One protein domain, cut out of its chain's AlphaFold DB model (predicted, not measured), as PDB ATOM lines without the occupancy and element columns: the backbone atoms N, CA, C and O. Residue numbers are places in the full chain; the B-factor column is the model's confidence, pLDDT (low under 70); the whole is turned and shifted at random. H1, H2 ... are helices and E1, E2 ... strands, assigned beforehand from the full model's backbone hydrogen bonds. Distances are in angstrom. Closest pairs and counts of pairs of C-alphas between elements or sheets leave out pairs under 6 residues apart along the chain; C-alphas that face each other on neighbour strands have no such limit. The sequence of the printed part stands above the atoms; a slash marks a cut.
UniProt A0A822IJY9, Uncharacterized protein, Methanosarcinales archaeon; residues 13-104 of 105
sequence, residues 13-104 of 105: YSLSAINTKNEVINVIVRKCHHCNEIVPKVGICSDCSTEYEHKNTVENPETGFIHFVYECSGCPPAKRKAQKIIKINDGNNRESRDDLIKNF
ATOM      1  N   TYR A  13       8.726   9.312 -27.758       82.75
ATOM      2  CA  TYR A  13       9.981   9.986 -27.413       82.75
ATOM      3  C   TYR A  13      11.065   8.994 -26.988       82.75
ATOM      4  O   TYR A  13      10.799   7.833 -26.673       82.75
ATOM      5  N   SER A  14      12.323   9.432 -27.035       85.50
ATOM      6  CA  SER A  14      13.463   8.612 -26.614       85.50
ATOM      7  C   SER A  14      13.819   8.902 -25.163       85.50
ATOM      8  O   SER A  14      13.955  10.064 -24.788       85.50
ATOM      9  N   LEU A  15      14.028   7.853 -24.372       85.69
ATOM     10  CA  LEU A  15      14.587   7.949 -23.028       85.69
ATOM     11  C   LEU A  15      15.865   7.125 -22.918       85.69
ATOM     12  O   LEU A  15      16.011   6.080 -23.560       85.69
ATOM     13  N   SER A  16      16.789   7.586 -22.085       86.75
ATOM     14  CA  SER A  16      17.973   6.815 -21.732       86.75
ATOM     15  C   SER A  16      17.624   5.827 -20.621       86.75
ATOM     16  O   SER A  16      17.080   6.192 -19.581       86.75
ATOM     17  N   ALA A  17      17.939   4.557 -20.839       89.00
ATOM     18  CA  ALA A  17      17.731   3.482 -19.882       89.00
ATOM     19  C   ALA A  17      18.979   2.611 -19.759       89.00
ATOM     20  O   ALA A  17      19.870   2.658 -20.595       89.00
ATOM     21  N   ILE A  18      19.035   1.799 -18.719       89.50
ATOM     22  CA  ILE A  18      20.046   0.783 -18.476       89.50
ATOM     23  C   ILE A  18      19.418  -0.575 -18.800       89.50
ATOM     24  O   ILE A  18      18.310  -0.882 -18.351       89.50
ATOM     25  N   ASN A  19      20.105  -1.388 -19.601       89.62
ATOM     26  CA  ASN A  19      19.687  -2.763 -19.885       89.62
ATOM     27  C   ASN A  19      20.138  -3.734 -18.771       89.62
ATOM     28  O   ASN A  19      20.865  -3.371 -17.849       89.62
ATOM     29  N   THR A  20      19.760  -5.007 -18.867       87.00
ATOM     30  CA  THR A  20      20.172  -6.040 -17.896       87.00
ATOM     31  C   THR A  20      21.677  -6.345 -17.890       87.00
ATOM     32  O   THR A  20      22.153  -7.016 -16.980       87.00
ATOM     33  N   LYS A  21      22.439  -5.849 -18.872       89.75
ATOM     34  CA  LYS A  21      23.910  -5.909 -18.926       89.75
ATOM     35  C   LYS A  21      24.575  -4.656 -18.345       89.75
ATOM     36  O   LYS A  21      25.787  -4.502 -18.448       89.75
ATOM     37  N   ASN A  22      23.786  -3.782 -17.723       85.94
ATOM     38  CA  ASN A  22      24.224  -2.520 -17.144       85.94
ATOM     39  C   ASN A  22      24.782  -1.512 -18.170       85.94
ATOM     40  O   ASN A  22      25.566  -0.630 -17.825       85.94
ATOM     41  N   GLU A  23      24.365  -1.633 -19.431       89.50
ATOM     42  CA  GLU A  23      24.739  -0.724 -20.514       89.50
ATOM     43  C   GLU A  23      23.658   0.338 -20.706       89.50
ATOM     44  O   GLU A  23      22.460   0.033 -20.695       89.50
ATOM     45  N   VAL A  24      24.085   1.583 -20.928       89.19
ATOM     46  CA  VAL A  24      23.174   2.678 -21.266       89.19
ATOM     47  C   VAL A  24      22.702   2.508 -22.705       89.19
ATOM     48  O   VAL A  24      23.498   2.461 -23.641       89.19
ATOM     49  N   ILE A  25      21.390   2.440 -22.876       88.50
ATOM     50  CA  ILE A  25      20.698   2.308 -24.150       88.50
ATOM     51  C   ILE A  25      19.692   3.447 -24.312       88.50
ATOM     52  O   ILE A  25      19.108   3.923 -23.342       88.50
ATOM     53  N   ASN A  26      19.444   3.852 -25.554       89.12
ATOM     54  CA  ASN A  26      18.315   4.718 -25.876       89.12
ATOM     55  C   ASN A  26      17.111   3.849 -26.237       89.12
ATOM     56  O   ASN A  26      17.211   2.941 -27.066       89.12
ATOM     57  N   VAL A  27      15.980   4.115 -25.595       87.69
ATOM     58  CA  VAL A  27      14.737   3.369 -25.765       87.69
ATOM     59  C   VAL A  27      13.674   4.329 -26.260       87.69
ATOM     60  O   VAL A  27      13.416   5.348 -25.630       87.69
ATOM     61  N   ILE A  28      13.045   3.985 -27.380       88.88
ATOM     62  CA  ILE A  28      11.857   4.692 -27.848       88.88
ATOM     63  C   ILE A  28      10.681   4.193 -27.016       88.88
ATOM     64  O   ILE A  28      10.400   2.989 -26.997       88.88
ATOM     65  N   VAL A  29      10.014   5.108 -26.328       88.12
ATOM     66  CA  VAL A  29       8.782   4.846 -25.587       88.12
ATOM     67  C   VAL A  29       7.605   5.541 -26.243       88.12
ATOM     68  O   VAL A  29       7.779   6.501 -26.992       88.12
ATOM     69  N   ARG A  30       6.409   5.039 -25.954       86.00
ATOM     70  CA  ARG A  30       5.141   5.644 -26.344       86.00
ATOM     71  C   ARG A  30       4.115   5.489 -25.238       86.00
ATOM     72  O   ARG A  30       4.196   4.543 -24.453       86.00
ATOM     73  N   LYS A  31       3.107   6.353 -25.222       83.88
ATOM     74  CA  LYS A  31       1.940   6.143 -24.366       83.88
ATOM     75  C   LYS A  31       1.125   4.939 -24.858       83.88
ATOM     76  O   LYS A  31       0.777   4.834 -26.037       83.88
ATOM     77  N   CYS A  32       0.840   4.004 -23.961       82.25
ATOM     78  CA  CYS A  32      -0.039   2.872 -24.204       82.25
ATOM     79  C   CYS A  32      -1.493   3.341 -24.098       82.25
ATOM     80  O   CYS A  32      -1.917   3.807 -23.048       82.25
ATOM     81  N   HIS A  33      -2.292   3.197 -25.155       78.50
ATOM     82  CA  HIS A  33      -3.692   3.643 -25.125       78.50
ATOM     83  C   HIS A  33      -4.598   2.772 -24.239       78.50
ATOM     84  O   HIS A  33      -5.688   3.202 -23.879       78.50
ATOM     85  N   HIS A  34      -4.166   1.555 -23.896       78.75
ATOM     86  CA  HIS A  34      -4.958   0.631 -23.084       78.75
ATOM     87  C   HIS A  34      -4.911   0.968 -21.593       78.75
ATOM     88  O   HIS A  34      -5.940   0.925 -20.926       78.75
ATOM     89  N   CYS A  35      -3.728   1.303 -21.079       79.31
ATOM     90  CA  CYS A  35      -3.489   1.556 -19.657       79.31
ATOM     91  C   CYS A  35      -3.006   2.983 -19.357       79.31
ATOM     92  O   CYS A  35      -2.814   3.320 -18.199       79.31
ATOM     93  N   ASN A  36      -2.823   3.829 -20.378       80.06
ATOM     94  CA  ASN A  36      -2.241   5.176 -20.287       80.06
ATOM     95  C   ASN A  36      -0.794   5.246 -19.762       80.06
ATOM     96  O   ASN A  36      -0.268   6.347 -19.611       80.06
ATOM     97  N   GLU A  37      -0.125   4.106 -19.577       81.50
ATOM     98  CA  GLU A  37       1.274   4.029 -19.151       81.50
ATOM     99  C   GLU A  37       2.255   4.365 -20.283       81.50
ATOM    100  O   GLU A  37       1.974   4.149 -21.464       81.50
ATOM    101  N   ILE A  38       3.455   4.826 -19.933       84.12
ATOM    102  CA  ILE A  38       4.552   5.024 -20.887       84.12
ATOM    103  C   ILE A  38       5.313   3.705 -21.037       84.12
ATOM    104  O   ILE A  38       5.944   3.228 -20.097       84.12
ATOM    105  N   VAL A  39       5.287   3.113 -22.229       87.50
ATOM    106  CA  VAL A  39       5.857   1.781 -22.469       87.50
ATOM    107  C   VAL A  39       6.870   1.798 -23.617       87.50
ATOM    108  O   VAL A  39       6.687   2.524 -24.598       87.50
ATOM    109  N   PRO A  40       7.938   0.984 -23.558       89.50
ATOM    110  CA  PRO A  40       8.845   0.781 -24.680       89.50
ATOM    111  C   PRO A  40       8.126   0.314 -25.942       89.50
ATOM    112  O   PRO A  40       7.210  -0.511 -25.902       89.50
ATOM    113  N   LYS A  41       8.608   0.762 -27.096       87.88
ATOM    114  CA  LYS A  41       8.220   0.182 -28.377       87.88
ATOM    115  C   LYS A  41       9.039  -1.085 -28.619       87.88
ATOM    116  O   LYS A  41      10.263  -1.037 -28.724       87.88
ATOM    117  N   VAL A  42       8.361  -2.226 -28.707       83.75
ATOM    118  CA  VAL A  42       8.983  -3.544 -28.954       83.75
ATOM    119  C   VAL A  42       8.877  -4.012 -30.408       83.75
ATOM    120  O   VAL A  42       9.559  -4.955 -30.795       83.75
ATOM    121  N   GLY A  43       8.090  -3.317 -31.235       84.81
ATOM    122  CA  GLY A  43       7.945  -3.609 -32.660       84.81
ATOM    123  C   GLY A  43       6.912  -4.698 -32.957       84.81
ATOM    124  O   GLY A  43       5.909  -4.834 -32.257       84.81
ATOM    125  N   ILE A  44       7.151  -5.442 -34.034       87.94
ATOM    126  CA  ILE A  44       6.208  -6.403 -34.616       87.94
ATOM    127  C   ILE A  44       6.702  -7.830 -34.352       87.94
ATOM    128  O   ILE A  44       7.905  -8.097 -34.405       87.94
ATOM    129  N   CYS A  45       5.783  -8.756 -34.079       88.12
ATOM    130  CA  CYS A  45       6.103 -10.173 -33.949       88.12
ATOM    131  C   CYS A  45       6.633 -10.742 -35.272       88.12
ATOM    132  O   CYS A  45       5.949 -10.681 -36.288       88.12
ATOM    133  N   SER A  46       7.832 -11.326 -35.259       86.75
ATOM    134  CA  SER A  46       8.478 -11.852 -36.469       86.75
ATOM    135  C   SER A  46       7.776 -13.076 -37.065       86.75
ATOM    136  O   SER A  46       7.912 -13.320 -38.258       86.75
ATOM    137  N   ASP A  47       7.025 -13.834 -36.262       87.38
ATOM    138  CA  ASP A  47       6.337 -15.051 -36.712       87.38
ATOM    139  C   ASP A  47       4.987 -14.771 -37.392       87.38
ATOM    140  O   ASP A  47       4.641 -15.428 -38.371       87.38
ATOM    141  N   CYS A  48       4.199 -13.827 -36.868       88.50
ATOM    142  CA  CYS A  48       2.833 -13.558 -37.348       88.50
ATOM    143  C   CYS A  48       2.628 -12.142 -37.898       88.50
ATOM    144  O   CYS A  48       1.524 -11.806 -38.321       88.50
ATOM    145  N   SER A  49       3.668 -11.308 -37.888       87.81
ATOM    146  CA  SER A  49       3.645  -9.925 -38.376       87.81
ATOM    147  C   SER A  49       2.616  -9.008 -37.695       87.81
ATOM    148  O   SER A  49       2.339  -7.919 -38.194       87.81
ATOM    149  N   THR A  50       2.061  -9.403 -36.544       88.38
ATOM    150  CA  THR A  50       1.159  -8.553 -35.750       88.38
ATOM    151  C   THR A  50       1.944  -7.709 -34.746       88.38
ATOM    152  O   THR A  50       2.932  -8.187 -34.180       88.38
ATOM    153  N   GLU A  51       1.498  -6.475 -34.495       86.56
ATOM    154  CA  GLU A  51       2.082  -5.607 -33.465       86.56
ATOM    155  C   GLU A  51       1.966  -6.262 -32.079       86.56
ATOM    156  O   GLU A  51       0.971  -6.917 -31.759       86.56
ATOM    157  N   TYR A  52       3.020  -6.128 -31.275       89.50
ATOM    158  CA  TYR A  52       3.000  -6.557 -29.885       89.50
ATOM    159  C   TYR A  52       2.209  -5.558 -29.043       89.50
ATOM    160  O   TYR A  52       2.559  -4.380 -28.962       89.50
ATOM    161  N   GLU A  53       1.183  -6.047 -28.362       89.00
ATOM    162  CA  GLU A  53       0.369  -5.256 -27.449       89.00
ATOM    163  C   GLU A  53       0.946  -5.363 -26.040       89.00
ATOM    164  O   GLU A  53       1.222  -6.462 -25.553       89.00
ATOM    165  N   HIS A  54       1.123  -4.229 -25.363       90.44
ATOM    166  CA  HIS A  54       1.494  -4.225 -23.950       90.44
ATOM    167  C   HIS A  54       0.374  -4.858 -23.115       90.44
ATOM    168  O   HIS A  54      -0.809  -4.604 -23.349       90.44
ATOM    169  N   LYS A  55       0.751  -5.733 -22.179       89.50
ATOM    170  CA  LYS A  55      -0.184  -6.452 -21.302       89.50
ATOM    171  C   LYS A  55       0.031  -6.146 -19.833       89.50
ATOM    172  O   LYS A  55      -0.935  -6.147 -19.082       89.50
ATOM    173  N   ASN A  56       1.283  -5.982 -19.414       87.75
ATOM    174  CA  ASN A  56       1.597  -5.767 -18.011       87.75
ATOM    175  C   ASN A  56       2.946  -5.069 -17.840       87.75
ATOM    176  O   ASN A  56       3.885  -5.333 -18.599       87.75
ATOM    177  N   THR A  57       3.056  -4.251 -16.802       88.00
ATOM    178  CA  THR A  57       4.306  -3.649 -16.335       88.00
ATOM    179  C   THR A  57       4.581  -4.164 -14.927       88.00
ATOM    180  O   THR A  57       3.701  -4.132 -14.072       88.00
ATOM    181  N   VAL A  58       5.791  -4.659 -14.668       88.88
ATOM    182  CA  VAL A  58       6.201  -5.118 -13.333       88.88
ATOM    183  C   VAL A  58       7.522  -4.464 -12.969       88.88
ATOM    184  O   VAL A  58       8.539  -4.730 -13.603       88.88
ATOM    185  N   GLU A  59       7.528  -3.621 -11.945       86.31
ATOM    186  CA  GLU A  59       8.762  -3.069 -11.391       86.31
ATOM    187  C   GLU A  59       9.328  -4.001 -10.315       86.31
ATOM    188  O   GLU A  59       8.605  -4.482  -9.443       86.31
ATOM    189  N   ASN A  60      10.635  -4.255 -10.372       84.62
ATOM    190  CA  ASN A  60      11.358  -4.895  -9.288       84.62
ATOM    191  C   ASN A  60      11.890  -3.813  -8.327       84.62
ATOM    192  O   ASN A  60      12.850  -3.121  -8.684       84.62
ATOM    193  N   PRO A  61      11.336  -3.689  -7.107       79.62
ATOM    194  CA  PRO A  61      11.715  -2.630  -6.172       79.62
ATOM    195  C   PRO A  61      13.149  -2.766  -5.639       79.62
ATOM    196  O   PRO A  61      13.750  -1.773  -5.238       79.62
ATOM    197  N   GLU A  62      13.728  -3.970  -5.647       83.12
ATOM    198  CA  GLU A  62      15.084  -4.208  -5.134       83.12
ATOM    199  C   GLU A  62      16.158  -3.743  -6.121       83.12
ATOM    200  O   GLU A  62      17.222  -3.263  -5.732       83.12
ATOM    201  N   THR A  63      15.886  -3.879  -7.419       83.38
ATOM    202  CA  THR A  63      16.867  -3.590  -8.478       83.38
ATOM    203  C   THR A  63      16.547  -2.315  -9.265       83.38
ATOM    204  O   THR A  63      17.445  -1.707  -9.866       83.38
ATOM    205  N   GLY A  64      15.288  -1.870  -9.236       84.19
ATOM    206  CA  GLY A  64      14.754  -0.752 -10.015       84.19
ATOM    207  C   GLY A  64      14.580  -1.064 -11.505       84.19
ATOM    208  O   GLY A  64      14.471  -0.140 -12.307       84.19
ATOM    209  N   PHE A  65      14.630  -2.341 -11.903       88.12
ATOM    210  CA  PHE A  65      14.319  -2.750 -13.272       88.12
ATOM    211  C   PHE A  65      12.811  -2.879 -13.463       88.12
ATOM    212  O   PHE A  65      12.118  -3.499 -12.660       88.12
ATOM    213  N   ILE A  66      12.330  -2.352 -14.580       89.69
ATOM    214  CA  ILE A  66      10.940  -2.393 -15.003       89.69
ATOM    215  C   ILE A  66      10.817  -3.412 -16.136       89.69
ATOM    216  O   ILE A  66      11.523  -3.347 -17.148       89.69
ATOM    217  N   HIS A  67       9.939  -4.386 -15.940       92.69
ATOM    218  CA  HIS A  67       9.650  -5.477 -16.855       92.69
ATOM    219  C   HIS A  67       8.350  -5.170 -17.593       92.69
ATOM    220  O   HIS A  67       7.261  -5.267 -17.030       92.69
ATOM    221  N   PHE A  68       8.463  -4.851 -18.874       90.62
ATOM    222  CA  PHE A  68       7.322  -4.641 -19.751       90.62
ATOM    223  C   PHE A  68       7.018  -5.940 -20.492       90.62
ATOM    224  O   PHE A  68       7.868  -6.461 -21.225       90.62
ATOM    225  N   VAL A  69       5.821  -6.475 -20.283       90.75
ATOM    226  CA  VAL A  69       5.334  -7.710 -20.899       90.75
ATOM    227  C   VAL A  69       4.405  -7.358 -22.047       90.75
ATOM    228  O   VAL A  69       3.459  -6.588 -21.884       90.75
ATOM    229  N   TYR A  70       4.656  -7.975 -23.194       91.25
ATOM    230  CA  TYR A  70       3.871  -7.798 -24.400       91.25
ATOM    231  C   TYR A  70       3.403  -9.140 -24.935       91.25
ATOM    232  O   TYR A  70       4.099 -10.153 -24.814       91.25
ATOM    233  N   GLU A  71       2.243  -9.135 -25.575       91.88
ATOM    234  CA  GLU A  71       1.721 -10.287 -26.292       91.88
ATOM    235  C   GLU A  71       1.230  -9.889 -27.677       91.88
ATOM    236  O   GLU A  71       0.667  -8.814 -27.862       91.88
ATOM    237  N   CYS A  72       1.431 -10.765 -28.656       90.50
ATOM    238  CA  CYS A  72       0.833 -10.621 -29.973       90.50
ATOM    239  C   CYS A  72      -0.392 -11.534 -30.124       90.50
ATOM    240  O   CYS A  72      -0.452 -12.642 -29.588       90.50
ATOM    241  N   SER A  73      -1.389 -11.079 -30.876       87.19
ATOM    242  CA  SER A  73      -2.645 -11.822 -31.036       87.19
ATOM    243  C   SER A  73      -2.576 -12.911 -32.123       87.19
ATOM    244  O   SER A  73      -3.442 -13.781 -32.176       87.19
ATOM    245  N   GLY A  74      -1.536 -12.905 -32.969       85.75
ATOM    246  CA  GLY A  74      -1.389 -13.836 -34.096       85.75
ATOM    247  C   GLY A  74      -0.666 -15.156 -33.794       85.75
ATOM    248  O   GLY A  74      -0.717 -16.071 -34.614       85.75
ATOM    249  N   CYS A  75       0.004 -15.291 -32.643       88.44
ATOM    250  CA  CYS A  75       0.760 -16.498 -32.294       88.44
ATOM    251  C   CYS A  75       0.088 -17.338 -31.195       88.44
ATOM    252  O   CYS A  75      -0.618 -16.808 -30.331       88.44
ATOM    253  N   PRO A  76       0.361 -18.659 -31.151       87.62
ATOM    254  CA  PRO A  76      -0.060 -19.495 -30.035       87.62
ATOM    255  C   PRO A  76       0.589 -19.029 -28.714       87.62
ATOM    256  O   PRO A  76       1.676 -18.440 -28.734       87.62
ATOM    257  N   PRO A  77      -0.016 -19.342 -27.550       82.12
ATOM    258  CA  PRO A  77       0.409 -18.839 -26.238       82.12
ATOM    259  C   PRO A  77       1.896 -19.013 -25.905       82.12
ATOM    260  O   PRO A  77       2.469 -18.188 -25.201       82.12
ATOM    261  N   ALA A  78       2.525 -20.069 -26.427       80.38
ATOM    262  CA  ALA A  78       3.938 -20.362 -26.207       80.38
ATOM    263  C   ALA A  78       4.900 -19.422 -26.957       80.38
ATOM    264  O   ALA A  78       6.039 -19.269 -26.534       80.38
ATOM    265  N   LYS A  79       4.462 -18.806 -28.066       79.69
ATOM    266  CA  LYS A  79       5.312 -17.983 -28.949       79.69
ATOM    267  C   LYS A  79       4.922 -16.510 -28.994       79.69
ATOM    268  O   LYS A  79       5.658 -15.699 -29.534       79.69
ATOM    269  N   ARG A  80       3.770 -16.149 -28.428       87.12
ATOM    270  CA  ARG A  80       3.242 -14.788 -28.536       87.12
ATOM    271  C   ARG A  80       3.847 -13.763 -27.583       87.12
ATOM    272  O   ARG A  80       3.481 -12.601 -27.676       87.12
ATOM    273  N   LYS A  81       4.699 -14.177 -26.643       86.94
ATOM    274  CA  LYS A  81       5.197 -13.317 -25.562       86.94
ATOM    275  C   LYS A  81       6.505 -12.637 -25.951       86.94
ATOM    276  O   LYS A  81       7.465 -13.307 -26.318       86.94
ATOM    277  N   ALA A  82       6.556 -11.325 -25.772       88.00
ATOM    278  CA  ALA A  82       7.768 -10.521 -25.824       88.00
ATOM    279  C   ALA A  82       7.944  -9.776 -24.499       88.00
ATOM    280  O   ALA A  82       6.976  -9.482 -23.797       88.00
ATOM    281  N   GLN A  83       9.190  -9.481 -24.137       89.38
ATOM    282  CA  GLN A  83       9.495  -8.734 -22.922       89.38
ATOM    283  C   GLN A  83      10.605  -7.723 -23.172       89.38
ATOM    284  O   GLN A  83      11.563  -7.996 -23.901       89.38
ATOM    285  N   LYS A  84      10.490  -6.564 -22.527       89.06
ATOM    286  CA  LYS A  84      11.548  -5.558 -22.470       89.06
ATOM    287  C   LYS A  84      11.831  -5.246 -21.007       89.06
ATOM    288  O   LYS A  84      10.928  -4.846 -20.284       89.06
ATOM    289  N   ILE A  85      13.076  -5.443 -20.585       90.69
ATOM    290  CA  ILE A  85      13.520  -5.170 -19.216       90.69
ATOM    291  C   ILE A  85      14.513  -4.020 -19.272       90.69
ATOM    292  O   ILE A  85      15.558  -4.139 -19.921       90.69
ATOM    293  N   ILE A  86      14.167  -2.909 -18.631       90.88
ATOM    294  CA  ILE A  86      14.998  -1.708 -18.587       90.88
ATOM    295  C   ILE A  86      14.898  -1.041 -17.221       90.88
ATOM    296  O   ILE A  86      13.887  -1.152 -16.541       90.88
ATOM    297  N   LYS A  87      15.938  -0.318 -16.832       88.88
ATOM    298  CA  LYS A  87      15.939   0.575 -15.673       88.88
ATOM    299  C   LYS A  87      16.122   1.994 -16.178       88.88
ATOM    300  O   LYS A  87      17.025   2.228 -16.968       88.88
ATOM    301  N   ILE A  88      15.281   2.938 -15.781       83.19
ATOM    302  CA  ILE A  88      15.387   4.313 -16.291       83.19
ATOM    303  C   ILE A  88      16.736   4.903 -15.844       83.19
ATOM    304  O   ILE A  88      17.069   4.868 -14.658       83.19
ATOM    305  N   ASN A  89      17.546   5.372 -16.805       76.44
ATOM    306  CA  ASN A  89      18.849   5.969 -16.528       76.44
ATOM    307  C   ASN A  89      18.650   7.460 -16.293       76.44
ATOM    308  O   ASN A  89      18.728   8.273 -17.215       76.44
ATOM    309  N   ASP A  90      18.345   7.799 -15.052       58.62
ATOM    310  CA  ASP A  90      18.088   9.170 -14.648       58.62
ATOM    311  C   ASP A  90      19.428   9.901 -14.458       58.62
ATOM    312  O   ASP A  90      19.999   9.972 -13.368       58.62
ATOM    313  N   GLY A  91      20.003  10.362 -15.569       46.59
ATOM    314  CA  GLY A  91      21.178  11.225 -15.565       46.59
ATOM    315  C   GLY A  91      20.850  12.549 -14.877       46.59
ATOM    316  O   GLY A  91      20.451  13.502 -15.530       46.59
ATOM    317  N   ASN A  92      21.022  12.599 -13.557       40.66
ATOM    318  CA  ASN A  92      20.980  13.800 -12.719       40.66
ATOM    319  C   ASN A  92      19.692  14.658 -12.777       40.66
ATOM    320  O   ASN A  92      19.758  15.826 -12.397       40.66
ATOM    321  N   ASN A  93      18.531  14.129 -13.190       42.50
ATOM    322  CA  ASN A  93      17.296  14.918 -13.294       42.50
ATOM    323  C   ASN A  93      16.122  14.305 -12.513       42.50
ATOM    324  O   ASN A  93      15.109  13.888 -13.074       42.50
ATOM    325  N   ARG A  94      16.252  14.332 -11.177       45.84
ATOM    326  CA  ARG A  94      15.263  13.846 -10.192       45.84
ATOM    327  C   ARG A  94      13.820  14.318 -10.422       45.84
ATOM    328  O   ARG A  94      12.918  13.688  -9.881       45.84
ATOM    329  N   GLU A  95      13.596  15.389 -11.180       42.78
ATOM    330  CA  GLU A  95      12.264  15.940 -11.447       42.78
ATOM    331  C   GLU A  95      11.468  15.104 -12.469       42.78
ATOM    332  O   GLU A  95      10.268  14.927 -12.303       42.78
ATOM    333  N   SER A  96      12.116  14.474 -13.462       46.50
ATOM    334  CA  SER A  96      11.414  13.655 -14.475       46.50
ATOM    335  C   SER A  96      10.923  12.301 -13.949       46.50
ATOM    336  O   SER A  96      10.026  11.688 -14.530       46.50
ATOM    337  N   ARG A  97      11.489  11.834 -12.829       47.50
ATOM    338  CA  ARG A  97      11.077  10.590 -12.172       47.50
ATOM    339  C   ARG A  97       9.658  10.687 -11.608       47.50
ATOM    340  O   ARG A  97       8.938   9.694 -11.627       47.50
ATOM    341  N   ASP A  98       9.261  11.862 -11.121       46.72
ATOM    342  CA  ASP A  98       7.949  12.078 -10.504       46.72
ATOM    343  C   ASP A  98       6.833  12.133 -11.557       46.72
ATOM    344  O   ASP A  98       5.767  11.581 -11.321       46.72
ATOM    345  N   ASP A  99       7.082  12.696 -12.745       47.59
ATOM    346  CA  ASP A  99       6.113  12.735 -13.857       47.59
ATOM    347  C   ASP A  99       5.957  11.390 -14.589       47.59
ATOM    348  O   ASP A  99       4.861  11.055 -15.049       47.59
ATOM    349  N   LEU A 100       7.026  10.588 -14.664       52.94
ATOM    350  CA  LEU A 100       6.932   9.199 -15.117       52.94
ATOM    351  C   LEU A 100       6.142   8.371 -14.094       52.94
ATOM    352  O   LEU A 100       5.127   7.790 -14.460       52.94
ATOM    353  N   ILE A 101       6.538   8.380 -12.814       49.25
ATOM    354  CA  ILE A 101       5.919   7.562 -11.753       49.25
ATOM    355  C   ILE A 101       4.490   8.016 -11.401       49.25
ATOM    356  O   ILE A 101       3.657   7.166 -11.099       49.25
ATOM    357  N   LYS A 102       4.141   9.307 -11.510       43.75
ATOM    358  CA  LYS A 102       2.751   9.779 -11.325       43.75
ATOM    359  C   LYS A 102       1.780   9.298 -12.401       43.75
ATOM    360  O   LYS A 102       0.583   9.341 -12.161       43.75
ATOM    361  N   ASN A 103       2.261   8.843 -13.559       39.16
ATOM    362  CA  ASN A 103       1.421   8.149 -14.544       39.16
ATOM    363  C   ASN A 103       1.381   6.623 -14.336       39.16
ATOM    364  O   ASN A 103       0.643   5.949 -15.051       39.16
ATOM    365  N   PHE A 104       2.159   6.074 -13.394       45.75
ATOM    366  CA  PHE A 104       2.183   4.643 -13.055       45.75
ATOM    367  C   PHE A 104       1.441   4.302 -11.743       45.75
ATOM    368  O   PHE A 104       1.337   3.119 -11.418       45.75
TER     369      PHE A 104
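What this domain is: This is residues 13 to 104 of the 105 residues of an uncharacterized protein of Methanosarcinales archaeon (UniProt A0A822IJY9). One six-stranded antiparallel sheet is curled like part of a barrel and folded back on itself, so that E3 and E2 face E6, E5 and E4 across the fold, with E1 as the hinge. The links at residues 41 to 52 and 72 to 80 reach out at one end of the long axis, and the short helix H1 lies towards the other end. The printed part has 92 residues, with six named strands and one named helix in the order E1 E2 E3 E4 E5 E6 H1, and its class is mostly strand. The sheet runs E3 E2 E1 E6 E5 E4. The whole is compact, with a radius of gyration of the C-alphas of 13.7 A and spans of 42 by 28 by 24 A.

Where its parts are: E1, residues 13 to 18, begins at C-alpha 13 at (9.981, 9.986, -27.413) and is 16.3 A long. E2, residues 24 to 31, is 21.7 A long. E3 is residues 38 to 40. E4, residues 53 to 60, is 21.2 A long, and E5, residues 65 to 71, is 19.6 A long. E6, residues 81 to 88, is 22.4 A long and ends at C-alpha 88 at (15.387, 4.313, -16.291). H1, residues 96 to 101, ends at C-alpha 101 at (5.919, 7.562, -11.753).

How they stand to each other: E1, E2 and E3 form a meander, each strand the antiparallel neighbour of the one before, and so do E4, E5 and E6. In the hairpin of E1 and E2, N 17 and O 25 are 2.8 A apart, within hydrogen-bond range. Pairing is staggered on E2, with E1 beside residues 24 to 29 and E3 beside 29 to 31; N 39 and O 30 are 2.9 A apart. E1 is also the antiparallel neighbour of E6, with N 18 and O 87 at 2.7 A. In the hairpin of E5 and E6, N 68 and O 84 are 2.8 A apart; in that of E4 and E5, N 67 and O 58 are 2.7 A apart. E3 and E4 are the edge strands. Across the fold, the closest C-alphas of E3 and E5, those of Val 39 and Phe 68, are 7.1 A apart. H1 is only just not on the sheet, with 4 pairs of C-alphas within 10 A. In H1 every O i to N i+4 pair is within hydrogen-bond range.

The domain as a whole: The two C-alphas farthest apart, those of Pro 76 and Asn 92, are 43.0 A apart. The printed part has no cut. The link from E3 to E4, 12 residues, is long. The sheet is strongly twisted. Mean pLDDT of the printed part is 80.1, and residues 90 to 104 are under 70.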